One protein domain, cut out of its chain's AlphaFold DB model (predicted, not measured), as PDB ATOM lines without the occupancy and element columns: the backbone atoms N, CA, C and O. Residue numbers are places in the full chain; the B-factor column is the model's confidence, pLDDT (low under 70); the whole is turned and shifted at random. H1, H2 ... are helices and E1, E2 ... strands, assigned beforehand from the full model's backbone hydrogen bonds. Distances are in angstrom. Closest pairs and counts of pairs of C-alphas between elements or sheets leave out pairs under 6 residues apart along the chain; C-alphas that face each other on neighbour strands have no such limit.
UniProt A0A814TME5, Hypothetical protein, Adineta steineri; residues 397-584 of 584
ATOM      1  N   THR A 397     106.180 135.265  90.950       76.81
ATOM      2  CA  THR A 397     106.310 134.849  89.555       76.81
ATOM      3  C   THR A 397     105.025 135.111  88.782       76.81
ATOM      4  O   THR A 397     103.913 134.953  89.294       76.81
ATOM      5  N   PHE A 398     105.176 135.530  87.531       77.94
ATOM      6  CA  PHE A 398     104.077 135.579  86.577       77.94
ATOM      7  C   PHE A 398     104.495 134.914  85.277       77.94
ATOM      8  O   PHE A 398     105.675 134.880  84.914       77.94
ATOM      9  N   TYR A 399     103.493 134.407  84.578       78.25
ATOM     10  CA  TYR A 399     103.648 133.864  83.248       78.25
ATOM     11  C   TYR A 399     103.117 134.878  82.246       78.25
ATOM     12  O   TYR A 399     102.030 135.427  82.428       78.25
ATOM     13  N   ALA A 400     103.879 135.115  81.187       78.81
ATOM     14  CA  ALA A 400     103.403 135.857  80.039       78.81
ATOM     15  C   ALA A 400     103.636 135.027  78.787       78.81
ATOM     16  O   ALA A 400     104.754 134.578  78.531       78.81
ATOM     17  N   LYS A 401     102.573 134.858  78.012       81.56
ATOM     18  CA  LYS A 401     102.625 134.265  76.690       81.56
ATOM     19  C   LYS A 401     102.258 135.323  75.675       81.56
ATOM     20  O   LYS A 401     101.158 135.870  75.680       81.56
ATOM     21  N   HIS A 402     103.201 135.598  74.797       81.25
ATOM     22  CA  HIS A 402     102.983 136.477  73.673       81.25
ATOM     23  C   HIS A 402     102.550 135.634  72.475       81.25
ATOM     24  O   HIS A 402     103.250 134.704  72.080       81.25
ATOM     25  N   ILE A 403     101.392 135.953  71.909       84.50
ATOM     26  CA  ILE A 403     100.903 135.366  70.667       84.50
ATOM     27  C   ILE A 403     100.887 136.469  69.621       84.50
ATOM     28  O   ILE A 403     100.269 137.510  69.840       84.50
ATOM     29  N   SER A 404     101.529 136.252  68.478       85.69
ATOM     30  CA  SER A 404     101.338 137.128  67.325       85.69
ATOM     31  C   SER A 404     100.822 136.368  66.124       85.69
ATOM     32  O   SER A 404     101.150 135.206  65.910       85.69
ATOM     33  N   LYS A 405      99.965 137.034  65.362       87.75
ATOM     34  CA  LYS A 405      99.379 136.546  64.127       87.75
ATOM     35  C   LYS A 405      99.696 137.543  63.035       87.75
ATOM     36  O   LYS A 405      99.271 138.695  63.121       87.75
ATOM     37  N   SER A 406     100.449 137.116  62.029       88.62
ATOM     38  CA  SER A 406     100.743 137.939  60.855       88.62
ATOM     39  C   SER A 406     100.231 137.264  59.593       88.62
ATOM     40  O   SER A 406     100.411 136.065  59.406       88.62
ATOM     41  N   VAL A 407      99.556 138.032  58.744       90.00
ATOM     42  CA  VAL A 407      98.986 137.539  57.490       90.00
ATOM     43  C   VAL A 407      99.694 138.241  56.346       90.00
ATOM     44  O   VAL A 407      99.618 139.464  56.224       90.00
ATOM     45  N   TYR A 408     100.363 137.471  55.499       90.81
ATOM     46  CA  TYR A 408     100.985 137.946  54.272       90.81
ATOM     47  C   TYR A 408     100.158 137.496  53.075       90.81
ATOM     48  O   TYR A 408      99.740 136.341  52.995       90.81
ATOM     49  N   ASN A 409      99.958 138.401  52.126       93.12
ATOM     50  CA  ASN A 409      99.352 138.092  50.840       93.12
ATOM     51  C   ASN A 409     100.412 138.235  49.753       93.12
ATOM     52  O   ASN A 409     101.080 139.268  49.651       93.12
ATOM     53  N   ALA A 410     100.579 137.173  48.976       90.19
ATOM     54  CA  ALA A 410     101.484 137.112  47.848       90.19
ATOM     55  C   ALA A 410     100.670 137.057  46.558       90.19
ATOM     56  O   ALA A 410      99.965 136.079  46.301       90.19
ATOM     57  N   GLU A 411     100.805 138.096  45.742       89.38
ATOM     58  CA  GLU A 411     100.109 138.222  44.462       89.38
ATOM     59  C   GLU A 411     101.112 138.248  43.311       89.38
ATOM     60  O   GLU A 411     102.227 138.768  43.439       89.38
ATOM     61  N   ILE A 412     100.727 137.675  42.172       84.06
ATOM     62  CA  ILE A 412     101.550 137.718  40.963       84.06
ATOM     63  C   ILE A 412     101.530 139.138  40.398       84.06
ATOM     64  O   ILE A 412     100.504 139.641  39.947       84.06
ATOM     65  N   SER A 413     102.694 139.784  40.393       77.50
ATOM     66  CA  SER A 413     102.902 141.032  39.662       77.50
ATOM     67  C   SER A 413     103.069 140.763  38.163       77.50
ATOM     68  O   SER A 413     103.437 139.664  37.740       77.50
ATOM     69  N   THR A 414     102.856 141.796  37.348       71.06
ATOM     70  CA  THR A 414     102.890 141.754  35.874       71.06
ATOM     71  C   THR A 414     104.182 141.186  35.266       71.06
ATOM     72  O   THR A 414     104.170 140.768  34.112       71.06
ATOM     73  N   ASN A 415     105.272 141.097  36.038       71.62
ATOM     74  CA  ASN A 415     106.568 140.562  35.610       71.62
ATOM     75  C   ASN A 415     106.821 139.094  36.026       71.62
ATOM     76  O   ASN A 415     107.970 138.662  36.049       71.62
ATOM     77  N   ASN A 416     105.786 138.320  36.382       69.88
ATOM     78  CA  ASN A 416     105.908 136.962  36.951       69.88
ATOM     79  C   ASN A 416     106.697 136.891  38.279       69.88
ATOM     80  O   ASN A 416     107.053 135.801  38.732       69.88
ATOM     81  N   SER A 417     106.959 138.029  38.926       77.56
ATOM     82  CA  SER A 417     107.456 138.106  40.303       77.56
ATOM     83  C   SER A 417     106.289 138.145  41.286       77.56
ATOM     84  O   SER A 417     105.271 138.779  41.012       77.56
ATOM     85  N   PHE A 418     106.420 137.508  42.446       83.38
ATOM     86  CA  PHE A 418     105.429 137.646  43.512       83.38
ATOM     87  C   PHE A 418     105.705 138.915  44.318       83.38
ATOM     88  O   PHE A 418     106.804 139.085  44.846       83.38
ATOM     89  N   GLY A 419     104.712 139.796  44.420       85.31
ATOM     90  CA  GLY A 419     104.708 140.874  45.400       85.31
ATOM     91  C   GLY A 419     104.139 140.340  46.706       85.31
ATOM     92  O   GLY A 419     102.981 139.931  46.739       85.31
ATOM     93  N   VAL A 420     104.943 140.314  47.770       88.88
ATOM     94  CA  VAL A 420     104.481 139.917  49.105       88.88
ATOM     95  C   VAL A 420     104.210 141.173  49.921       88.88
ATOM     96  O   VAL A 420     105.095 142.012  50.085       88.88
ATOM     97  N   SER A 421     102.993 141.299  50.437       89.44
ATOM     98  CA  SER A 421     102.577 142.409  51.294       89.44
ATOM     99  C   SER A 421     102.029 141.887  52.618       89.44
ATOM    100  O   SER A 421     101.365 140.850  52.667       89.44
ATOM    101  N   LEU A 422     102.330 142.593  53.707       88.56
ATOM    102  CA  LEU A 422     101.730 142.334  55.013       88.56
ATOM    103  C   LEU A 422     100.303 142.900  55.011       88.56
ATOM    104  O   LEU A 422     100.118 144.102  54.836       88.56
ATOM    105  N   VAL A 423      99.304 142.038  55.195       89.06
ATOM    106  CA  VAL A 423      97.878 142.408  55.212       89.06
ATOM    107  C   VAL A 423      97.448 142.852  56.597       89.06
ATOM    108  O   VAL A 423      96.784 143.872  56.760       89.06
ATOM    109  N   SER A 424      97.791 142.058  57.605       86.56
ATOM    110  CA  SER A 424      97.420 142.336  58.982       86.56
ATOM    111  C   SER A 424      98.434 141.748  59.946       86.56
ATOM    112  O   SER A 424      99.071 140.726  59.683       86.56
ATOM    113  N   GLN A 425      98.564 142.417  61.082       84.00
ATOM    114  CA  GLN A 425      99.323 141.942  62.220       84.00
ATOM    115  C   GLN A 425      98.490 142.187  63.471       84.00
ATOM    116  O   GLN A 425      98.015 143.297  63.706       84.00
ATOM    117  N   GLN A 426      98.299 141.139  64.260       86.50
ATOM    118  CA  GLN A 426      97.672 141.206  65.571       86.50
ATOM    119  C   GLN A 426      98.612 140.550  66.568       86.50
ATOM    120  O   GLN A 426      99.069 139.435  66.337       86.50
ATOM    121  N   SER A 427      98.892 141.214  67.678       84.12
ATOM    122  CA  SER A 427      99.631 140.622  68.789       84.12
ATOM    123  C   SER A 427      98.839 140.785  70.063       84.12
ATOM    124  O   SER A 427      98.252 141.831  70.328       84.12
ATOM    125  N   SER A 428      98.823 139.730  70.858       87.19
ATOM    126  CA  SER A 428      98.251 139.754  72.185       87.19
ATOM    127  C   SER A 428      99.225 139.151  73.174       87.19
ATOM    128  O   SER A 428      99.881 138.141  72.910       87.19
ATOM    129  N   ILE A 429      99.315 139.776  74.338       85.62
ATOM    130  CA  ILE A 429     100.018 139.203  75.475       85.62
ATOM    131  C   ILE A 429      98.962 138.699  76.437       85.62
ATOM    132  O   ILE A 429      98.082 139.447  76.864       85.62
ATOM    133  N   THR A 430      99.052 137.419  76.769       86.19
ATOM    134  CA  THR A 430      98.285 136.810  77.846       86.19
ATOM    135  C   THR A 430      99.182 136.706  79.069       86.19
ATOM    136  O   THR A 430     100.295 136.190  79.011       86.19
ATOM    137  N   VAL A 431      98.724 137.265  80.181       84.38
ATOM    138  CA  VAL A 431      99.436 137.315  81.452       84.38
ATOM    139  C   VAL A 431      98.636 136.527  82.470       84.38
ATOM    140  O   VAL A 431      97.456 136.806  82.667       84.38
ATOM    141  N   ASN A 432      99.301 135.590  83.141       82.12
ATOM    142  CA  ASN A 432      98.722 134.740  84.170       82.12
ATOM    143  C   ASN A 432      99.517 134.828  85.477       82.12
ATOM    144  O   ASN A 432     100.749 134.855  85.480       82.12
ATOM    145  N   THR A 433      98.800 134.820  86.599       77.00
ATOM    146  CA  THR A 433      99.365 134.695  87.951       77.00
ATOM    147  C   THR A 433      98.752 133.504  88.679       77.00
ATOM    148  O   THR A 433      97.619 133.110  88.406       77.00
ATOM    149  N   TYR A 434      99.498 132.925  89.618       66.44
ATOM    150  CA  TYR A 434      99.124 131.658  90.255       66.44
ATOM    151  C   TYR A 434      98.476 131.821  91.647       66.44
ATOM    152  O   TYR A 434      97.715 130.955  92.066       66.44
ATOM    153  N   HIS A 435      98.654 132.966  92.327       63.97
ATOM    154  CA  HIS A 435      98.271 133.143  93.747       63.97
ATOM    155  C   HIS A 435      97.066 134.064  93.998       63.97
ATOM    156  O   HIS A 435      97.022 134.772  95.002       63.97
ATOM    157  N   GLY A 436      96.098 134.130  93.078       60.12
ATOM    158  CA  GLY A 436      94.922 134.998  93.269       60.12
ATOM    159  C   GLY A 436      95.236 136.501  93.218       60.12
ATOM    160  O   GLY A 436      94.371 137.319  93.530       60.12
ATOM    161  N   LEU A 437      96.458 136.873  92.822       69.12
ATOM    162  CA  LEU A 437      96.836 138.262  92.608       69.12
ATOM    163  C   LEU A 437      95.993 138.842  91.487       69.12
ATOM    164  O   LEU A 437      95.993 138.348  90.360       69.12
ATOM    165  N   VAL A 438      95.283 139.917  91.811       77.00
ATOM    166  CA  VAL A 438      94.476 140.613  90.825       77.00
ATOM    167  C   VAL A 438      95.432 141.309  89.859       77.00
ATOM    168  O   VAL A 438      96.106 142.273  90.215       77.00
ATOM    169  N   LEU A 439      95.507 140.812  88.628       81.31
ATOM    170  CA  LEU A 439      96.367 141.349  87.579       81.31
ATOM    171  C   LEU A 439      95.933 142.737  87.127       81.31
ATOM    172  O   LEU A 439      96.778 143.526  86.712       81.31
ATOM    173  N   SER A 440      94.638 143.059  87.218       82.06
ATOM    174  CA  SER A 440      94.141 144.359  86.770       82.06
ATOM    175  C   SER A 440      94.901 145.538  87.392       82.06
ATOM    176  O   SER A 440      95.509 146.269  86.611       82.06
ATOM    177  N   PRO A 441      94.954 145.706  88.731       83.62
ATOM    178  CA  PRO A 441      95.663 146.823  89.353       83.62
ATOM    179  C   PRO A 441      97.166 146.822  89.060       83.62
ATOM    180  O   PRO A 441      97.751 147.892  88.933       83.62
ATOM    181  N   ILE A 442      97.794 145.651  88.901       83.38
ATOM    182  CA  ILE A 442      99.217 145.548  88.536       83.38
ATOM    183  C   ILE A 442      99.441 146.112  87.131       83.38
ATOM    184  O   ILE A 442     100.331 146.934  86.917       83.38
ATOM    185  N   LEU A 443      98.614 145.699  86.172       86.31
ATOM    186  CA  LEU A 443      98.674 146.181  84.795       86.31
ATOM    187  C   LEU A 443      98.320 147.674  84.698       86.31
ATOM    188  O   LEU A 443      98.921 148.395  83.906       86.31
ATOM    189  N   ASP A 444      97.405 148.161  85.538       86.00
ATOM    190  CA  ASP A 444      97.058 149.585  85.608       86.00
ATOM    191  C   ASP A 444      98.223 150.402  86.183       86.00
ATOM    192  O   ASP A 444      98.620 151.417  85.613       86.00
ATOM    193  N   GLN A 445      98.859 149.916  87.251       87.00
ATOM    194  CA  GLN A 445     100.071 150.517  87.805       87.00
ATOM    195  C   GLN A 445     101.224 150.502  86.789       87.00
ATOM    196  O   GLN A 445     101.994 151.461  86.720       87.00
ATOM    197  N   PHE A 446     101.348 149.443  85.986       87.06
ATOM    198  CA  PHE A 446     102.331 149.371  84.907       87.06
ATOM    199  C   PHE A 446     102.056 150.414  83.827       87.06
ATOM    200  O   PHE A 446     102.971 151.150  83.462       87.06
ATOM    201  N   SER A 447     100.809 150.532  83.368       86.12
ATOM    202  CA  SER A 447     100.378 151.553  82.404       86.12
ATOM    203  C   SER A 447     100.713 152.967  82.892       86.12
ATOM    204  O   SER A 447     101.287 153.771  82.159       86.12
ATOM    205  N   VAL A 448     100.479 153.242  84.181       87.31
ATOM    206  CA  VAL A 448     100.838 154.521  84.814       87.31
ATOM    207  C   VAL A 448     102.354 154.736  84.846       87.31
ATOM    208  O   VAL A 448     102.827 155.793  84.435       87.31
ATOM    209  N   LYS A 449     103.135 153.749  85.305       88.38
ATOM    210  CA  LYS A 449     104.602 153.868  85.417       88.38
ATOM    211  C   LYS A 449     105.308 153.969  84.064       88.38
ATOM    212  O   LYS A 449     106.346 154.614  83.968       88.38
ATOM    213  N   SER A 450     104.783 153.292  83.049       85.44
ATOM    214  CA  SER A 450     105.355 153.252  81.699       85.44
ATOM    215  C   SER A 450     104.888 154.398  80.806       85.44
ATOM    216  O   SER A 450     105.470 154.602  79.744       85.44
ATOM    217  N   ALA A 451     103.821 155.103  81.204       84.25
ATOM    218  CA  ALA A 451     103.010 155.957  80.336       84.25
ATOM    219  C   ALA A 451     102.431 155.230  79.098       84.25
ATOM    220  O   ALA A 451     101.905 155.875  78.189       84.25
ATOM    221  N   HIS A 452     102.500 153.894  79.056       81.00
ATOM    222  CA  HIS A 452     102.020 153.079  77.949       81.00
ATOM    223  C   HIS A 452     100.612 152.563  78.247       81.00
ATOM    224  O   HIS A 452     100.410 151.738  79.138       81.00
ATOM    225  N   LYS A 453      99.622 153.039  77.488       82.25
ATOM    226  CA  LYS A 453      98.238 152.580  77.636       82.25
ATOM    227  C   LYS A 453      98.088 151.185  77.036       82.25
ATOM    228  O   LYS A 453      98.289 151.007  75.843       82.25
ATOM    229  N   LEU A 454      97.685 150.219  77.859       83.44
ATOM    230  CA  LEU A 454      97.324 148.875  77.404       83.44
ATOM    231  C   LEU A 454      95.947 148.923  76.729       83.44
ATOM    232  O   LEU A 454      94.931 149.139  77.397       83.44
ATOM    233  N   TYR A 455      95.910 148.750  75.410       81.25
ATOM    234  CA  TYR A 455      94.673 148.753  74.630       81.25
ATOM    235  C   TYR A 455      93.996 147.378  74.662       81.25
ATOM    236  O   TYR A 455      94.657 146.346  74.768       81.25
ATOM    237  N   ASN A 456      92.661 147.363  74.577       83.00
ATOM    238  CA  ASN A 456      91.852 146.136  74.525       83.00
ATOM    239  C   ASN A 456      92.149 145.137  75.664       83.00
ATOM    240  O   ASN A 456      92.068 143.927  75.472       83.00
ATOM    241  N   LYS A 457      92.496 145.639  76.860       88.00
ATOM    242  CA  LYS A 457      92.734 144.821  78.055       88.00
ATOM    243  C   LYS A 457      91.444 144.114  78.481       88.00
ATOM    244  O   LYS A 457      90.502 144.759  78.937       88.00
ATOM    245  N   THR A 458      91.430 142.789  78.399       87.75
ATOM    246  CA  THR A 458      90.336 141.927  78.859       87.75
ATOM    247  C   THR A 458      90.853 140.929  79.885       87.75
ATOM    248  O   THR A 458      91.765 140.161  79.602       87.75
ATOM    249  N   CYS A 459      90.276 140.917  81.085       87.12
ATOM    250  CA  CYS A 459      90.635 139.953  82.123       87.12
ATOM    251  C   CYS A 459      89.537 138.898  82.251       87.12
ATOM    252  O   CYS A 459      88.434 139.207  82.699       87.12
ATOM    253  N   PHE A 460      89.834 137.663  81.838       83.06
ATOM    254  CA  PHE A 460      88.904 136.533  81.944       83.06
ATOM    255  C   PHE A 460      88.720 136.085  83.399       83.06
ATOM    256  O   PHE A 460      87.656 135.599  83.775       83.06
ATOM    257  N   SER A 461      89.749 136.273  84.225       81.44
ATOM    258  CA  SER A 461      89.706 136.099  85.676       81.44
ATOM    259  C   SER A 461      90.524 137.201  86.352       81.44
ATOM    260  O   SER A 461      91.258 137.938  85.693       81.44
ATOM    261  N   SER A 462      90.454 137.303  87.683       78.69
ATOM    262  CA  SER A 462      91.356 138.186  88.436       78.69
ATOM    263  C   SER A 462      92.831 137.872  88.169       78.69
ATOM    264  O   SER A 462      93.659 138.772  88.239       78.69
ATOM    265  N   THR A 463      93.154 136.630  87.812       79.31
ATOM    266  CA  THR A 463      94.516 136.126  87.639       79.31
ATOM    267  C   THR A 463      94.956 135.941  86.190       79.31
ATOM    268  O   THR A 463      96.120 135.610  85.987       79.31
ATOM    269  N   ASN A 464      94.077 136.149  85.204       85.25
ATOM    270  CA  ASN A 464      94.360 135.986  83.776       85.25
ATOM    271  C   ASN A 464      93.844 137.201  83.001       85.25
ATOM    272  O   ASN A 464      92.632 137.433  82.922       85.25
ATOM    273  N   CYS A 465      94.770 137.955  82.418       88.19
ATOM    274  CA  CYS A 465      94.471 139.118  81.600       88.19
ATOM    275  C   CYS A 465      95.156 139.024  80.246       88.19
ATOM    276  O   CYS A 465      96.305 138.611  80.138       88.19
ATOM    277  N   THR A 466      94.461 139.480  79.216       89.06
ATOM    278  CA  THR A 466      94.966 139.576  77.855       89.06
ATOM    279  C   THR A 466      94.856 141.019  77.382       89.06
ATOM    280  O   THR A 466      93.925 141.726  77.762       89.06
ATOM    281  N   PHE A 467      95.820 141.495  76.606       89.00
ATOM    282  CA  PHE A 467      95.778 142.834  76.011       89.00
ATOM    283  C   PHE A 467      96.535 142.852  74.686       89.00
ATOM    284  O   PHE A 467      97.324 141.949  74.398       89.00
ATOM    285  N   ASP A 468      96.251 143.866  73.876       86.38
ATOM    286  CA  ASP A 468      96.855 144.075  72.564       86.38
ATOM    287  C   ASP A 468      98.273 144.657  72.714       86.38
ATOM    288  O   ASP A 468      98.465 145.632  73.443       86.38
ATOM    289  N   ASP A 469      99.253 144.047  72.039       82.62
ATOM    290  CA  ASP A 469     100.663 144.476  71.997       82.62
ATOM    291  C   ASP A 469     101.117 144.713  70.545       82.62
ATOM    292  O   ASP A 469     102.202 144.313  70.121       82.62
ATOM    293  N   SER A 470     100.258 145.306  69.716       73.38
ATOM    294  CA  SER A 470     100.544 145.633  68.305       73.38
ATOM    295  C   SER A 470     101.615 146.716  68.091       73.38
ATOM    296  O   SER A 470     101.920 147.069  66.950       73.38
ATOM    297  N   PHE A 471     102.238 147.243  69.151       64.19
ATOM    298  CA  PHE A 471     103.168 148.364  69.057       64.19
ATOM    299  C   PHE A 471     104.608 147.937  68.710       64.19
ATOM    300  O   PHE A 471     105.253 147.193  69.442       64.19
ATOM    301  N   ASN A 472     105.139 148.498  67.617       57.34
ATOM    302  CA  ASN A 472     106.572 148.626  67.302       57.34
ATOM    303  C   ASN A 472     107.418 147.342  67.445       57.34
ATOM    304  O   ASN A 472     108.539 147.369  67.961       57.34
ATOM    305  N   ARG A 473     106.877 146.203  66.996       67.62
ATOM    306  CA  ARG A 473     107.569 144.914  67.059       67.62
ATOM    307  C   ARG A 473     108.322 144.613  65.767       67.62
ATOM    308  O   ARG A 473     107.830 144.861  64.668       67.62
ATOM    309  N   LYS A 474     109.488 143.984  65.910       72.44
ATOM    310  CA  LYS A 474     110.184 143.339  64.797       72.44
ATOM    311  C   LYS A 474     109.326 142.183  64.265       72.44
ATOM    312  O   LYS A 474     108.949 141.295  65.034       72.44
ATOM    313  N   LEU A 475     108.994 142.210  62.975       81.25
ATOM    314  CA  LEU A 475     108.202 141.157  62.337       81.25
ATOM    315  C   LEU A 475     108.903 139.795  62.507       81.25
ATOM    316  O   LEU A 475     110.123 139.725  62.353       81.25
ATOM    317  N   PRO A 476     108.165 138.715  62.837       82.62
ATOM    318  CA  PRO A 476     108.760 137.386  62.999       82.62
ATOM    319  C   PRO A 476     109.376 136.883  61.690       82.62
ATOM    320  O   PRO A 476     110.417 136.227  61.701       82.62
ATOM    321  N   VAL A 477     108.751 137.241  60.569       86.75
ATOM    322  CA  VAL A 477     109.241 137.026  59.212       86.75
ATOM    323  C   VAL A 477     109.717 138.368  58.668       86.75
ATOM    324  O   VAL A 477     108.934 139.305  58.557       86.75
ATOM    325  N   GLU A 478     111.009 138.466  58.372       89.38
ATOM    326  CA  GLU A 478     111.650 139.698  57.902       89.38
ATOM    327  C   GLU A 478     111.465 139.870  56.391       89.38
ATOM    328  O   GLU A 478     111.230 140.976  55.907       89.38
ATOM    329  N   HIS A 479     111.548 138.769  55.639       91.94
ATOM    330  CA  HIS A 479     111.424 138.785  54.187       91.94
ATOM    331  C   HIS A 479     110.919 137.442  53.652       91.94
ATOM    332  O   HIS A 479     111.314 136.379  54.128       91.94
ATOM    333  N   ILE A 480     110.061 137.483  52.632       92.19
ATOM    334  CA  ILE A 480     109.571 136.296  51.929       92.19
ATOM    335  C   ILE A 480     109.874 136.476  50.448       92.19
ATOM    336  O   ILE A 480     109.367 137.400  49.814       92.19
ATOM    337  N   GLN A 481     110.660 135.561  49.892       92.94
ATOM    338  CA  GLN A 481     110.947 135.507  48.466       92.94
ATOM    339  C   GLN A 481     110.316 134.246  47.875       92.94
ATOM    340  O   GLN A 481     110.575 133.134  48.336       92.94
ATOM    341  N   ILE A 482     109.493 134.414  46.840       91.25
ATOM    342  CA  ILE A 482     108.847 133.304  46.131       91.25
ATOM    343  C   ILE A 482     109.404 133.247  44.709       91.25
ATOM    344  O   ILE A 482     109.211 134.164  43.913       91.25
ATOM    345  N   GLU A 483     110.078 132.148  44.387       90.19
ATOM    346  CA  GLU A 483     110.619 131.852  43.063       90.19
ATOM    347  C   GLU A 483     109.757 130.772  42.388       90.19
ATOM    348  O   GLU A 483     109.588 129.660  42.906       90.19
ATOM    349  N   SER A 484     109.201 131.074  41.211       85.62
ATOM    350  CA  SER A 484     108.523 130.062  40.392       85.62
ATOM    351  C   SER A 484     109.561 129.241  39.627       85.62
ATOM    352  O   SER A 484     110.256 129.762  38.760       85.62
ATOM    353  N   MET A 485     109.673 127.944  39.933       84.31
ATOM    354  CA  MET A 485     110.634 127.047  39.273       84.31
ATOM    355  C   MET A 485     110.027 126.384  38.026       84.31
ATOM    356  O   MET A 485     110.733 126.107  37.059       84.31
ATOM    357  N   LYS A 486     108.719 126.076  38.066       79.62
ATOM    358  CA  LYS A 486     107.894 125.495  36.981       79.62
ATOM    359  C   LYS A 486     106.421 125.879  37.209       79.62
ATOM    360  O   LYS A 486     106.069 126.261  38.318       79.62
ATOM    361  N   LYS A 487     105.524 125.644  36.231       75.31
ATOM    362  CA  LYS A 487     104.065 125.946  36.317       75.31
ATOM    363  C   LYS A 487     103.342 125.462  37.594       75.31
ATOM    364  O   LYS A 487     102.240 125.945  37.849       75.31
ATOM    365  N   ILE A 488     103.902 124.492  38.324       84.88
ATOM    366  CA  ILE A 488     103.291 123.804  39.480       84.88
ATOM    367  C   ILE A 488     104.257 123.774  40.693       84.88
ATOM    368  O   ILE A 488     103.869 123.347  41.774       84.88
ATOM    369  N   LYS A 489     105.521 124.219  40.545       90.06
ATOM    370  CA  LYS A 489     106.545 124.152  41.608       90.06
ATOM    371  C   LYS A 489     107.006 125.551  42.007       90.06
ATOM    372  O   LYS A 489     107.580 126.262  41.179       90.06
ATOM    373  N   TYR A 490     106.849 125.872  43.287       90.69
ATOM    374  CA  TYR A 490     107.306 127.119  43.897       90.69
ATOM    375  C   TYR A 490     108.383 126.828  44.933       90.69
ATOM    376  O   TYR A 490     108.283 125.848  45.674       90.69
ATOM    377  N   ARG A 491     109.403 127.679  44.978       93.31
ATOM    378  CA  ARG A 491     110.396 127.711  46.045       93.31
ATOM    379  C   ARG A 491     110.183 128.979  46.852       93.31
ATOM    380  O   ARG A 491     110.222 130.073  46.301       93.31
ATOM    381  N   ILE A 492     109.954 128.817  48.143       94.06
ATOM    382  CA  ILE A 492     109.680 129.907  49.069       94.06
ATOM    383  C   ILE A 492     110.854 129.972  50.038       94.06
ATOM    384  O   ILE A 492     111.108 129.019  50.775       94.06
ATOM    385  N   ARG A 493     111.581 131.086  50.012       94.44
ATOM    386  CA  ARG A 493     112.594 131.427  51.011       94.44
ATOM    387  C   ARG A 493     111.961 132.366  52.021       94.44
ATOM    388  O   ARG A 493     111.518 133.455  51.663       94.44
ATOM    389  N   ILE A 494     111.894 131.921  53.266       93.56
ATOM    390  CA  ILE A 494     111.330 132.683  54.376       93.56
ATOM    391  C   ILE A 494     112.503 133.083  55.259       93.56
ATOM    392  O   ILE A 494     113.049 132.237  55.962       93.56
ATOM    393  N   GLN A 495     112.901 134.349  55.217       92.94
ATOM    394  CA  GLN A 495     113.838 134.914  56.181       92.94
ATOM    395  C   GLN A 495     113.058 135.326  57.421       92.94
ATOM    396  O   GLN A 495     112.084 136.075  57.344       92.94
ATOM    397  N   HIS A 496     113.466 134.814  58.568       90.00
ATOM    398  CA  HIS A 496     112.783 135.012  59.835       90.00
ATOM    399  C   HIS A 496     113.805 135.232  60.947       90.00
ATOM    400  O   HIS A 496     114.997 134.952  60.802       90.00
ATOM    401  N   VAL A 497     113.331 135.713  62.093       84.94
ATOM    402  CA  VAL A 497     114.179 135.876  63.278       84.94
ATOM    403  C   VAL A 497     114.786 134.522  63.679       84.94
ATOM    404  O   VAL A 497     114.207 133.463  63.407       84.94
ATOM    405  N   LEU A 498     115.976 134.542  64.289       84.00
ATOM    406  CA  LEU A 498     116.680 133.340  64.739       84.00
ATOM    407  C   LEU A 498     115.740 132.469  65.581       84.00
ATOM    408  O   LEU A 498     115.210 132.917  66.593       84.00
ATOM    409  N   SER A 499     115.496 131.240  65.128       80.00
ATOM    410  CA  SER A 499     114.481 130.374  65.729       80.00
ATOM    411  C   SER A 499     114.963 128.930  65.804       80.00
ATOM    412  O   SER A 499     115.624 128.433  64.888       80.00
ATOM    413  N   TYR A 500     114.608 128.261  66.902       75.81
ATOM    414  CA  TYR A 500     114.957 126.861  67.159       75.81
ATOM    415  C   TYR A 500     113.840 125.895  66.756       75.81
ATOM    416  O   TYR A 500     114.116 124.757  66.390       75.81
ATOM    417  N   ASN A 501     112.583 126.349  66.790       80.88
ATOM    418  CA  ASN A 501     111.425 125.525  66.471       80.88
ATOM    419  C   ASN A 501     110.506 126.257  65.487       80.88
ATOM    420  O   ASN A 501     109.899 127.275  65.819       80.88
ATOM    421  N   ILE A 502     110.435 125.736  64.262       83.94
ATOM    422  CA  ILE A 502     109.566 126.255  63.204       83.94
ATOM    423  C   ILE A 502     108.777 125.086  62.649       83.94
ATOM    424  O   ILE A 502     109.350 124.148  62.087       83.94
ATOM    425  N   GLN A 503     107.463 125.172  62.786       87.12
ATOM    426  CA  GLN A 503     106.523 124.209  62.243       87.12
ATOM    427  C   GLN A 503     105.843 124.833  61.033       87.12
ATOM    428  O   GLN A 503     105.252 125.905  61.123       87.12
ATOM    429  N   ILE A 504     105.931 124.159  59.893       87.62
ATOM    430  CA  ILE A 504     105.276 124.595  58.663       87.62
ATOM    431  C   ILE A 504     104.199 123.579  58.339       87.62
ATOM    432  O   ILE A 504     104.481 122.392  58.176       87.62
ATOM    433  N   SER A 505     102.964 124.052  58.260       89.12
ATOM    434  CA  SER A 505     101.800 123.253  57.901       89.12
ATOM    435  C   SER A 505     101.062 123.893  56.732       89.12
ATOM    436  O   SER A 505     101.075 125.110  56.551       89.12
ATOM    437  N   LEU A 506     100.427 123.058  55.914       86.50
ATOM    438  CA  LEU A 506      99.499 123.502  54.882       86.50
ATOM    439  C   LEU A 506      98.089 123.054  55.243       86.50
ATOM    440  O   LEU A 506      97.893 121.939  55.720       86.50
ATOM    441  N   LEU A 507      97.109 123.902  54.943       78.94
ATOM    442  CA  LEU A 507      95.686 123.591  55.115       78.94
ATOM    443  C   LEU A 507      95.124 122.650  54.029       78.94
ATOM    444  O   LEU A 507      94.045 122.091  54.197       78.94
ATOM    445  N   SER A 508      95.839 122.460  52.920       75.88
ATOM    446  CA  SER A 508      95.412 121.654  51.763       75.88
ATOM    447  C   SER A 508      96.338 120.459  51.507       75.88
ATOM    448  O   SER A 508      97.511 120.523  51.866       75.88
ATOM    449  N   ASN A 509      95.855 119.427  50.794       78.00
ATOM    450  CA  ASN A 509      96.586 118.201  50.388       78.00
ATOM    451  C   ASN A 509      97.729 118.435  49.365       78.00
ATOM    452  O   ASN A 509      97.913 117.680  48.411       78.00
ATOM    453  N   ILE A 510      98.484 119.511  49.528       86.00
ATOM    454  CA  ILE A 510      99.605 119.916  48.687       86.00
ATOM    455  C   ILE A 510     100.885 119.323  49.279       86.00
ATOM    456  O   ILE A 510     101.111 119.365  50.489       86.00
ATOM    457  N   LYS A 511     101.758 118.792  48.418       88.19
ATOM    458  CA  LYS A 511     103.049 118.247  48.848       88.19
ATOM    459  C   LYS A 511     104.024 119.388  49.149       88.19
ATOM    460  O   LYS A 511     104.307 120.206  48.270       88.19
ATOM    461  N   LEU A 512     104.561 119.393  50.366       92.31
ATOM    462  CA  LEU A 512     105.552 120.354  50.845       92.31
ATOM    463  C   LEU A 512     106.817 119.626  51.302       92.31
ATOM    464  O   LEU A 512     106.743 118.562  51.917       92.31
ATOM    465  N   THR A 513     107.980 120.202  51.006       91.56
ATOM    466  CA  THR A 513     109.278 119.727  51.502       91.56
ATOM    467  C   THR A 513     110.081 120.894  52.067       91.56
ATOM    468  O   THR A 513     110.352 121.853  51.342       91.56
ATOM    469  N   VAL A 514     110.464 120.806  53.344       92.00
ATOM    470  CA  VAL A 514     111.338 121.776  54.024       92.00
ATOM    471  C   VAL A 514     112.778 121.279  53.924       92.00
ATOM    472  O   VAL A 514     113.094 120.222  54.461       92.00
ATOM    473  N   HIS A 515     113.649 122.009  53.229       90.12
ATOM    474  CA  HIS A 515     115.009 121.528  52.926       90.12
ATOM    475  C   HIS A 515     115.956 121.584  54.124       90.12
ATOM    476  O   HIS A 515     116.781 120.698  54.303       90.12
ATOM    477  N   ASN A 516     115.819 122.603  54.962       87.06
ATOM    478  CA  ASN A 516     116.728 122.881  56.070       87.06
ATOM    479  C   ASN A 516     116.082 122.613  57.434       87.06
ATOM    480  O   ASN A 516     116.297 123.356  58.388       87.06
ATOM    481  N   GLN A 517     115.219 121.595  57.520       86.50
ATOM    482  CA  GLN A 517     114.460 121.273  58.735       86.50
ATOM    483  C   GLN A 517     115.356 120.966  59.945       86.50
ATOM    484  O   GLN A 517     114.958 121.250  61.071       86.50
ATOM    485  N   PHE A 518     116.541 120.403  59.708       85.75
ATOM    486  CA  PHE A 518     117.469 119.968  60.753       85.75
ATOM    487  C   PHE A 518     118.523 121.021  61.128       85.75
ATOM    488  O   PHE A 518     119.268 120.811  62.080       85.75
ATOM    489  N   ASP A 519     118.565 122.158  60.426       82.81
ATOM    490  CA  ASP A 519     119.502 123.240  60.726       82.81
ATOM    491  C   ASP A 519     118.954 124.062  61.898       82.81
ATOM    492  O   ASP A 519     118.037 124.871  61.740       82.81
ATOM    493  N   ILE A 520     119.477 123.819  63.100       81.38
ATOM    494  CA  ILE A 520     119.028 124.465  64.336       81.38
ATOM    495  C   ILE A 520     120.242 125.093  65.044       81.38
ATOM    496  O   ILE A 520     121.195 124.370  65.340       81.38
ATOM    497  N   PRO A 521     120.220 126.400  65.379       82.62
ATOM    498  CA  PRO A 521     119.204 127.396  65.024       82.62
ATOM    499  C   PRO A 521     119.330 127.872  63.565       82.62
ATOM    500  O   PRO A 521     120.414 127.851  62.985       82.62
ATOM    501  N   ARG A 522     118.235 128.383  62.985       86.25
ATOM    502  CA  ARG A 522     118.215 128.929  61.611       86.25
ATOM    503  C   ARG A 522     117.569 130.313  61.535       86.25
ATOM    504  O   ARG A 522     116.720 130.655  62.357       86.25
ATOM    505  N   LYS A 523     117.985 131.103  60.536       90.06
ATOM    506  CA  LYS A 523     117.433 132.433  60.177       90.06
ATOM    507  C   LYS A 523     116.660 132.438  58.855       90.06
ATOM    508  O   LYS A 523     116.068 133.437  58.466       90.06
ATOM    509  N   GLU A 524     116.700 131.324  58.143       93.19
ATOM    510  CA  GLU A 524     116.013 131.148  56.875       93.19
ATOM    511  C   GLU A 524     115.353 129.775  56.884       93.19
ATOM    512  O   GLU A 524     115.922 128.822  57.416       93.19
ATOM    513  N   THR A 525     114.173 129.657  56.284       92.88
ATOM    514  CA  THR A 525     113.529 128.377  56.001       92.88
ATOM    515  C   THR A 525     113.192 128.294  54.519       92.88
ATOM    516  O   THR A 525     112.535 129.180  53.973       92.88
ATOM    517  N   ILE A 526     113.650 127.221  53.868       94.31
ATOM    518  CA  ILE A 526     113.447 127.000  52.432       94.31
ATOM    519  C   ILE A 526     112.398 125.913  52.242       94.31
ATOM    520  O   ILE A 526     112.586 124.761  52.644       94.31
ATOM    521  N   VAL A 527     111.302 126.289  51.592       94.44
ATOM    522  CA  VAL A 527     110.130 125.445  51.391       94.44
ATOM    523  C   VAL A 527     109.876 125.278  49.900       94.44
ATOM    524  O   VAL A 527     109.603 126.244  49.194       94.44
ATOM    525  N   ASP A 528     109.924 124.041  49.417       93.81
ATOM    526  CA  ASP A 528     109.454 123.710  48.073       93.81
ATOM    527  C   ASP A 528     107.992 123.233  48.163       93.81
ATOM    528  O   ASP A 528     107.676 122.301  48.910       93.81
ATOM    529  N   VAL A 529     107.108 123.857  47.383       92.25
ATOM    530  CA  VAL A 529     105.664 123.573  47.352       92.25
ATOM    531  C   VAL A 529     105.241 123.143  45.947       92.25
ATOM    532  O   VAL A 529     105.579 123.799  44.959       92.25
ATOM    533  N   TYR A 530     104.481 122.048  45.856       91.12
ATOM    534  CA  TYR A 530     103.947 121.517  44.598       91.12
ATOM    535  C   TYR A 530     102.423 121.632  44.562       91.12
ATOM    536  O   TYR A 530     101.730 120.766  45.096       91.12
ATOM    537  N   SER A 531     101.903 122.682  43.922       86.06
ATOM    538  CA  SER A 531     100.467 122.991  43.907       86.06
ATOM    539  C   SER A 531      99.929 123.240  42.503       86.06
ATOM    540  O   SER A 531     100.474 124.044  41.743       86.06
ATOM    541  N   THR A 532      98.818 122.577  42.179       84.19
ATOM    542  CA  THR A 532      97.977 122.870  41.008       84.19
ATOM    543  C   THR A 532      96.865 123.876  41.317       84.19
ATOM    544  O   THR A 532      96.224 124.367  40.392       84.19
ATOM    545  N   ILE A 533      96.642 124.192  42.597       85.81
ATOM    546  CA  ILE A 533      95.576 125.082  43.064       85.81
ATOM    547  C   ILE A 533      96.041 126.536  42.918       85.81
ATOM    548  O   ILE A 533      97.186 126.861  43.237       85.81
ATOM    549  N   SER A 534      95.153 127.407  42.431       84.38
ATOM    550  CA  SER A 534      95.426 128.837  42.236       84.38
ATOM    551  C   SER A 534      95.583 129.609  43.545       84.38
ATOM    552  O   SER A 534      96.328 130.579  43.583       84.38
ATOM    553  N   ARG A 535      94.929 129.172  44.623       89.19
ATOM    554  CA  ARG A 535      95.034 129.778  45.950       89.19
ATOM    555  C   ARG A 535      95.337 128.729  47.005       89.19
ATOM    556  O   ARG A 535      94.619 127.737  47.108       89.19
ATOM    557  N   PHE A 536      96.374 128.957  47.797       89.50
ATOM    558  CA  PHE A 536      96.693 128.111  48.945       89.50
ATOM    559  C   PHE A 536      97.315 128.929  50.078       89.50
ATOM    560  O   PHE A 536      97.843 130.018  49.858       89.50
ATOM    561  N   GLU A 537      97.216 128.398  51.295       91.12
ATOM    562  CA  GLU A 537      97.670 129.042  52.525       91.12
ATOM    563  C   GLU A 537      98.720 128.172  53.212       91.12
ATOM    564  O   GLU A 537      98.518 126.969  53.415       91.12
ATOM    565  N   ILE A 538      99.847 128.794  53.552       90.44
ATOM    566  CA  ILE A 538     100.924 128.181  54.325       90.44
ATOM    567  C   ILE A 538     100.900 128.782  55.722       90.44
ATOM    568  O   ILE A 538     101.096 129.985  55.873       90.44
ATOM    569  N   ASN A 539     100.729 127.934  56.731       91.50
ATOM    570  CA  ASN A 539     100.821 128.323  58.129       91.50
ATOM    571  C   ASN A 539     102.219 128.008  58.648       91.50
ATOM    572  O   ASN A 539     102.659 126.857  58.660       91.50
ATOM    573  N   ILE A 540     102.910 129.047  59.084       90.00
ATOM    574  CA  ILE A 540     104.256 128.998  59.624       90.00
ATOM    575  C   ILE A 540     104.146 129.378  61.093       90.00
ATOM    576  O   ILE A 540     103.911 130.537  61.421       90.00
ATOM    577  N   LYS A 541     104.305 128.401  61.978       89.00
ATOM    578  CA  LYS A 541     104.374 128.628  63.415       89.00
ATOM    579  C   LYS A 541     105.834 128.703  63.836       89.00
ATOM    580  O   LYS A 541     106.585 127.744  63.650       89.00
ATOM    581  N   ILE A 542     106.231 129.831  64.405       85.12
ATOM    582  CA  ILE A 542     107.585 130.099  64.887       85.12
ATOM    583  C   ILE A 542     107.515 130.232  66.405       85.12
ATOM    584  O   ILE A 542     106.803 131.092  66.917       85.12
ATOM    585  N   GLN A 543     108.255 129.389  67.127       80.62
ATOM    586  CA  GLN A 543     108.375 129.503  68.581       80.62
ATOM    587  C   GLN A 543     109.741 130.082  68.944       80.62
ATOM    588  O   GLN A 543     110.779 129.573  68.502       80.62
ATOM    589  N   ARG A 544     109.739 131.156  69.741       75.00
ATOM    590  CA  ARG A 544     110.949 131.899  70.127       75.00
ATOM    591  C   ARG A 544     111.067 132.040  71.643       75.00
ATOM    592  O   ARG A 544     110.073 132.036  72.368       75.00
ATOM    593  N   CYS A 545     112.308 132.197  72.108       64.38
ATOM    594  CA  CYS A 545     112.649 132.325  73.532       64.38
ATOM    595  C   CYS A 545     113.273 133.679  73.904       64.38
ATOM    596  O   CYS A 545     113.559 133.911  75.077       64.38
ATOM    597  N   GLU A 546     113.499 134.580  72.945       66.12
ATOM    598  CA  GLU A 546     114.168 135.849  73.226       66.12
ATOM    599  C   GLU A 546     113.198 136.849  73.876       66.12
ATOM    600  O   GLU A 546     112.422 137.523  73.206       66.12
ATOM    601  N   ILE A 547     113.272 136.977  75.207       63.38
ATOM    602  CA  ILE A 547     112.552 138.010  75.982       63.38
ATOM    603  C   ILE A 547     112.888 139.419  75.461       63.38
ATOM    604  O   ILE A 547     112.042 140.312  75.495       63.38
ATOM    605  N   ASN A 548     114.101 139.598  74.923       65.44
ATOM    606  CA  ASN A 548     114.564 140.850  74.327       65.44
ATOM    607  C   ASN A 548     113.701 141.320  73.141       65.44
ATOM    608  O   ASN A 548     113.657 142.518  72.869       65.44
ATOM    609  N   ASP A 549     112.976 140.410  72.481       65.25
ATOM    610  CA  ASP A 549     112.091 140.726  71.354       65.25
ATOM    611  C   ASP A 549     110.713 141.265  71.786       65.25
ATOM    612  O   ASP A 549     109.883 141.600  70.933       65.25
ATOM    613  N   SER A 550     110.438 141.351  73.096       72.12
ATOM    614  CA  SER A 550     109.234 141.988  73.637       72.12
ATOM    615  C   SER A 550     109.602 143.226  74.465       72.12
ATOM    616  O   SER A 550     109.954 143.111  75.645       72.12
ATOM    617  N   PRO A 551     109.467 144.438  73.887       75.94
ATOM    618  CA  PRO A 551     109.638 145.693  74.615       75.94
ATOM    619  C   PRO A 551     108.750 145.770  75.859       75.94
ATOM    620  O   PRO A 551     109.192 146.275  76.890       75.94
ATOM    621  N   PHE A 552     107.532 145.217  75.789       79.94
ATOM    622  CA  PHE A 552     106.642 145.092  76.939       79.94
ATOM    623  C   PHE A 552     107.299 144.302  78.076       79.94
ATOM    624  O   PHE A 552     107.400 144.825  79.182       79.94
ATOM    625  N   LEU A 553     107.785 143.078  77.826       77.12
ATOM    626  CA  LEU A 553     108.374 142.235  78.877       77.12
ATOM    627  C   LEU A 553     109.641 142.862  79.474       77.12
ATOM    628  O   LEU A 553     109.835 142.821  80.693       77.12
ATOM    629  N   LEU A 554     110.470 143.503  78.646       77.31
ATOM    630  CA  LEU A 554     111.646 144.252  79.102       77.31
ATOM    631  C   LEU A 554     111.269 145.439  80.000       77.31
ATOM    632  O   LEU A 554     111.867 145.653  81.055       77.31
ATOM    633  N   LEU A 555     110.264 146.223  79.602       80.62
ATOM    634  CA  LEU A 555     109.816 147.370  80.385       80.62
ATOM    635  C   LEU A 555     109.106 146.926  81.671       80.62
ATOM    636  O   LEU A 555     109.283 147.539  82.723       80.62
ATOM    637  N   PHE A 556     108.326 145.847  81.598       80.69
ATOM    638  CA  PHE A 556     107.592 145.276  82.721       80.69
ATOM    639  C   PHE A 556     108.541 144.785  83.806       80.69
ATOM    640  O   PHE A 556     108.446 145.236  84.945       80.69
ATOM    641  N   THR A 557     109.520 143.952  83.445       76.50
ATOM    642  CA  THR A 557     110.547 143.460  84.381       76.50
ATOM    643  C   THR A 557     111.358 144.597  85.008       76.50
ATOM    644  O   THR A 557     111.732 144.525  86.177       76.50
ATOM    645  N   ARG A 558     111.578 145.696  84.274       81.44
ATOM    646  CA  ARG A 558     112.263 146.889  84.793       81.44
ATOM    647  C   ARG A 558     111.412 147.714  85.766       81.44
ATOM    648  O   ARG A 558     111.947 148.226  86.747       81.44
ATOM    649  N   LEU A 559     110.120 147.902  85.485       84.38
ATOM    650  CA  LEU A 559     109.230 148.796  86.248       84.38
ATOM    651  C   LEU A 559     108.480 148.099  87.396       84.38
ATOM    652  O   LEU A 559     107.981 148.780  88.305       84.38
ATOM    653  N   MET A 560     108.424 146.765  87.370       82.50
ATOM    654  CA  MET A 560     107.781 145.904  88.367       82.50
ATOM    655  C   MET A 560     108.783 144.920  88.989       82.50
ATOM    656  O   MET A 560     108.675 143.720  88.778       82.50
ATOM    657  N   PRO A 561     109.754 145.400  89.787       78.00
ATOM    658  CA  PRO A 561     110.827 144.559  90.325       78.00
ATOM    659  C   PRO A 561     110.353 143.501  91.336       78.00
ATOM    660  O   PRO A 561     111.088 142.557  91.609       78.00
ATOM    661  N   ASP A 562     109.151 143.648  91.895       77.19
ATOM    662  CA  ASP A 562     108.559 142.690  92.840       77.19
ATOM    663  C   ASP A 562     107.875 141.509  92.130       77.19
ATOM    664  O   ASP A 562     107.286 140.638  92.775       77.19
ATOM    665  N   ILE A 563     107.935 141.489  90.796       77.31
ATOM    666  CA  ILE A 563     107.317 140.496  89.932       77.31
ATOM    667  C   ILE A 563     108.350 140.062  88.880       77.31
ATOM    668  O   ILE A 563     108.861 140.877  88.116       77.31
ATOM    669  N   VAL A 564     108.644 138.768  88.807       75.62
ATOM    670  CA  VAL A 564     109.612 138.208  87.862       75.62
ATOM    671  C   VAL A 564     108.930 137.298  86.856       75.62
ATOM    672  O   VAL A 564     108.095 136.457  87.196       75.62
ATOM    673  N   LEU A 565     109.297 137.495  85.590       71.94
ATOM    674  CA  LEU A 565     108.860 136.646  84.496       71.94
ATOM    675  C   LEU A 565     109.462 135.259  84.690       71.94
ATOM    676  O   LEU A 565     110.681 135.118  84.812       71.94
ATOM    677  N   ARG A 566     108.609 134.239  84.681       66.31
ATOM    678  CA  ARG A 566     109.051 132.851  84.690       66.31
ATOM    679  C   ARG A 566     108.849 132.245  83.314       66.31
ATOM    680  O   ARG A 566     107.725 132.180  82.820       66.31
ATOM    681  N   GLY A 567     109.946 131.815  82.699       57.22
ATOM    682  CA  GLY A 567     109.881 130.991  81.501       57.22
ATOM    683  C   GLY A 567     109.412 129.587  81.865       57.22
ATOM    684  O   GLY A 567     109.801 129.045  82.901       57.22
ATOM    685  N   GLU A 568     108.599 128.973  81.012       50.88
ATOM    686  CA  GLU A 568     108.618 127.516  80.948       50.88
ATOM    687  C   GLU A 568     110.035 127.114  80.522       50.88
ATOM    688  O   GLU A 568     110.626 127.761  79.657       50.88
ATOM    689  N   GLY A 569     110.596 126.051  81.101       43.53
ATOM    690  CA  GLY A 569     111.889 125.484  80.678       43.53
ATOM    691  C   GLY A 569     111.927 125.030  79.207       43.53
ATOM    692  O   GLY A 569     112.921 124.477  78.757       43.53
ATOM    693  N   PHE A 570     110.859 125.287  78.450       44.88
ATOM    694  CA  PHE A 570     110.740 125.116  77.017       44.88
ATOM    695  C   PHE A 570     110.427 126.473  76.379       44.88
ATOM    696  O   PHE A 570     109.510 127.178  76.788       44.88
ATOM    697  N   CYS A 571     111.197 126.830  75.358       52.47
ATOM    698  CA  CYS A 571     111.057 128.015  74.513       52.47
ATOM    699  C   CYS A 571     109.634 128.240  73.941       52.47
ATOM    700  O   CYS A 571     109.386 127.930  72.779       52.47
ATOM    701  N   GLN A 572     108.702 128.782  74.733       56.38
ATOM    702  CA  GLN A 572     107.318 129.081  74.317       56.38
ATOM    703  C   GLN A 572     106.816 130.463  74.769       56.38
ATOM    704  O   GLN A 572     105.619 130.740  74.715       56.38
ATOM    705  N   ALA A 573     107.707 131.355  75.215       62.69
ATOM    706  CA  ALA A 573     107.311 132.704  75.636       62.69
ATOM    707  C   ALA A 573     106.669 133.508  74.488       62.69
ATOM    708  O   ALA A 573     105.835 134.383  74.728       62.69
ATOM    709  N   ILE A 574     107.053 133.197  73.247       73.12
ATOM    710  CA  ILE A 574     106.560 133.820  72.026       73.12
ATOM    711  C   ILE A 574     106.127 132.719  71.050       73.12
ATOM    712  O   ILE A 574     106.965 131.952  70.572       73.12
ATOM    713  N   ASP A 575     104.834 132.687  70.733       81.50
ATOM    714  CA  ASP A 575     104.248 131.909  69.640       81.50
ATOM    715  C   ASP A 575     103.851 132.880  68.516       81.50
ATOM    716  O   ASP A 575     102.919 133.671  68.668       81.50
ATOM    717  N   ASP A 576     104.551 132.832  67.384       84.56
ATOM    718  CA  ASP A 576     104.195 133.621  66.206       84.56
ATOM    719  C   ASP A 576     103.592 132.711  65.134       84.56
ATOM    720  O   ASP A 576     104.276 131.871  64.549       84.56
ATOM    721  N   ASP A 577     102.308 132.903  64.855       88.38
ATOM    722  CA  ASP A 577     101.601 132.252  63.763       88.38
ATOM    723  C   ASP A 577     101.610 133.185  62.547       88.38
ATOM    724  O   ASP A 577     101.079 134.295  62.565       88.38
ATOM    725  N   THR A 578     102.231 132.751  61.462       88.06
ATOM    726  CA  THR A 578     102.271 133.500  60.208       88.06
ATOM    727  C   THR A 578     101.520 132.734  59.137       88.06
ATOM    728  O   THR A 578     101.900 131.606  58.828       88.06
ATOM    729  N   SER A 579     100.487 133.328  58.545       89.69
ATOM    730  CA  SER A 579      99.841 132.765  57.362       89.69
ATOM    731  C   SER A 579     100.306 133.487  56.104       89.69
ATOM    732  O   SER A 579     100.271 134.712  56.009       89.69
ATOM    733  N   LEU A 580     100.779 132.720  55.128       90.12
ATOM    734  CA  LEU A 580     101.139 133.203  53.801       90.12
ATOM    735  C   LEU A 580     100.088 132.704  52.811       90.12
ATOM    736  O   LEU A 580     100.054 131.518  52.474       90.12
ATOM    737  N   ILE A 581      99.234 133.615  52.356       90.31
ATOM    738  CA  ILE A 581      98.216 133.363  51.339       90.31
ATOM    739  C   ILE A 581      98.843 133.667  49.983       90.31
ATOM    740  O   ILE A 581      99.254 134.796  49.727       90.31
ATOM    741  N   ILE A 582      98.929 132.662  49.117       86.75
ATOM    742  CA  ILE A 582      99.470 132.814  47.765       86.75
ATOM    743  C   ILE A 582      98.303 132.756  46.788       86.75
ATOM    744  O   ILE A 582      97.633 131.726  46.700       86.75
ATOM    745  N   ASN A 583      98.081 133.851  46.061       85.81
ATOM    746  CA  ASN A 583      97.098 133.954  44.988       85.81
ATOM    747  C   ASN A 583      97.834 133.987  43.645       85.81
ATOM    748  O   ASN A 583      98.630 134.891  43.377       85.81
ATOM    749  N   ARG A 584      97.590 132.964  42.828       75.50
ATOM    750  CA  ARG A 584      98.108 132.837  41.467       75.50
ATOM    751  C   ARG A 584      97.305 133.665  40.476       75.50
ATOM    752  O   ARG A 584      96.059 133.587  40.542       75.50
TER     753      ARG A 584
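AT A GLANCE: This is residues 397 to 584 of the 584 residues of the protein "Hypothetical protein" of Adineta steineri (UniProt A0A814TME5). Two long strands, E1 and E2, run nearly the length of an elongated, twisted sheet; at one end a second sheet, E5 E6 E9 E8, faces part of it as a sandwich, and at the other end H1 and H2 pack on it beside the small hairpin E3 and E4. The printed part has 188 residues with two named helices and twelve named strands, in the order E1 E2 H1 E3 E4 E5 E6 E7 E8 E9 E10 H2 E11 E12. The larger sheet is branched and mixed, the smaller antiparallel; the class is mostly strand. It is only just compact, close to loose, with a radius of gyration of the C-alphas of 19.2 A, and spans 58 by 33 by 25 A.

IN THESE COORDINATES: Find C-alpha 397 at (106.310, 134.849, 89.555); from there E1, residues 397 to 412, runs 48.9 A. E2, residues 418 to 433, returns over 44.9 A. Next come H1, 439 to 450, 16.0 A long, E3, 455 to 461, and E4, 464 to 468. Look for C-alpha 477 at (109.241, 137.026, 59.212), where E5, 477 to 486, begins; E6, 489 to 499, bends by 68 degrees at residue 496. E7, 501 to 506, E8, 511 to 514, E9, 522 to 530, and E10, 535 to 544, 29.0 A long, follow. After H2, 551 to 559, and E11, 563 to 565, E12, 574 to 583, runs 28.6 A to C-alpha 583 at (97.098, 133.954, 44.988).

HOW THE PARTS SIT: Begin at E1: the hairpin partner E2 lies on one side of it, antiparallel, with N 405 and O 426 2.7 A apart. On the other side lie E11, parallel, N 398 to O 564 3.1 A, and E12, parallel, N 408 to O 579 2.8 A. E1 lies on one side of E12 and E10 on the other side, antiparallel to E12, with N 540 and O 578 2.8 A apart; E7, an edge strand, is the antiparallel neighbour of E10, with N 505 and O 539 2.8 A apart. E1 lies on one side of E2 and E4 on the other side, antiparallel to E2, with N 431 and O 465 2.8 A apart; E3 is the antiparallel neighbour of E4 in a hairpin, with N 458 and O 466 2.8 A apart. In the smaller sheet the neighbours are antiparallel, and within hydrogen-bond range are N 483 and O 491 of E5 and E6 at 2.8 A, N 492 and O 527 of E6 and E9 at 2.8 A, and N 528 and O 513 of E9 and E8 at 2.9 A. The two sheets form a sandwich, face to face, their facing parts 10.0 A centre to centre. H1 and H2 are on the branched sheet, at heights of 8.8 A and 8.3 A; they touch about perpendicular, at 89 degrees, H1 with residues 446 to 450 alone, closest at the C-alphas of Lys 449 and Leu 559, 6.9 A. In both helices every O i to N i+4 pair is within hydrogen-bond range.

THE WHOLE: The C-alphas of Asn 415 and His 435 are the two farthest apart, at 59.2 A. The printed part has no cut, and no link is long. Mean pLDDT of the printed part is 82.1; look for values under 70 at residue 416 and residues 434 to 437, 471 to 473, 545 to 549 and 566 to 573.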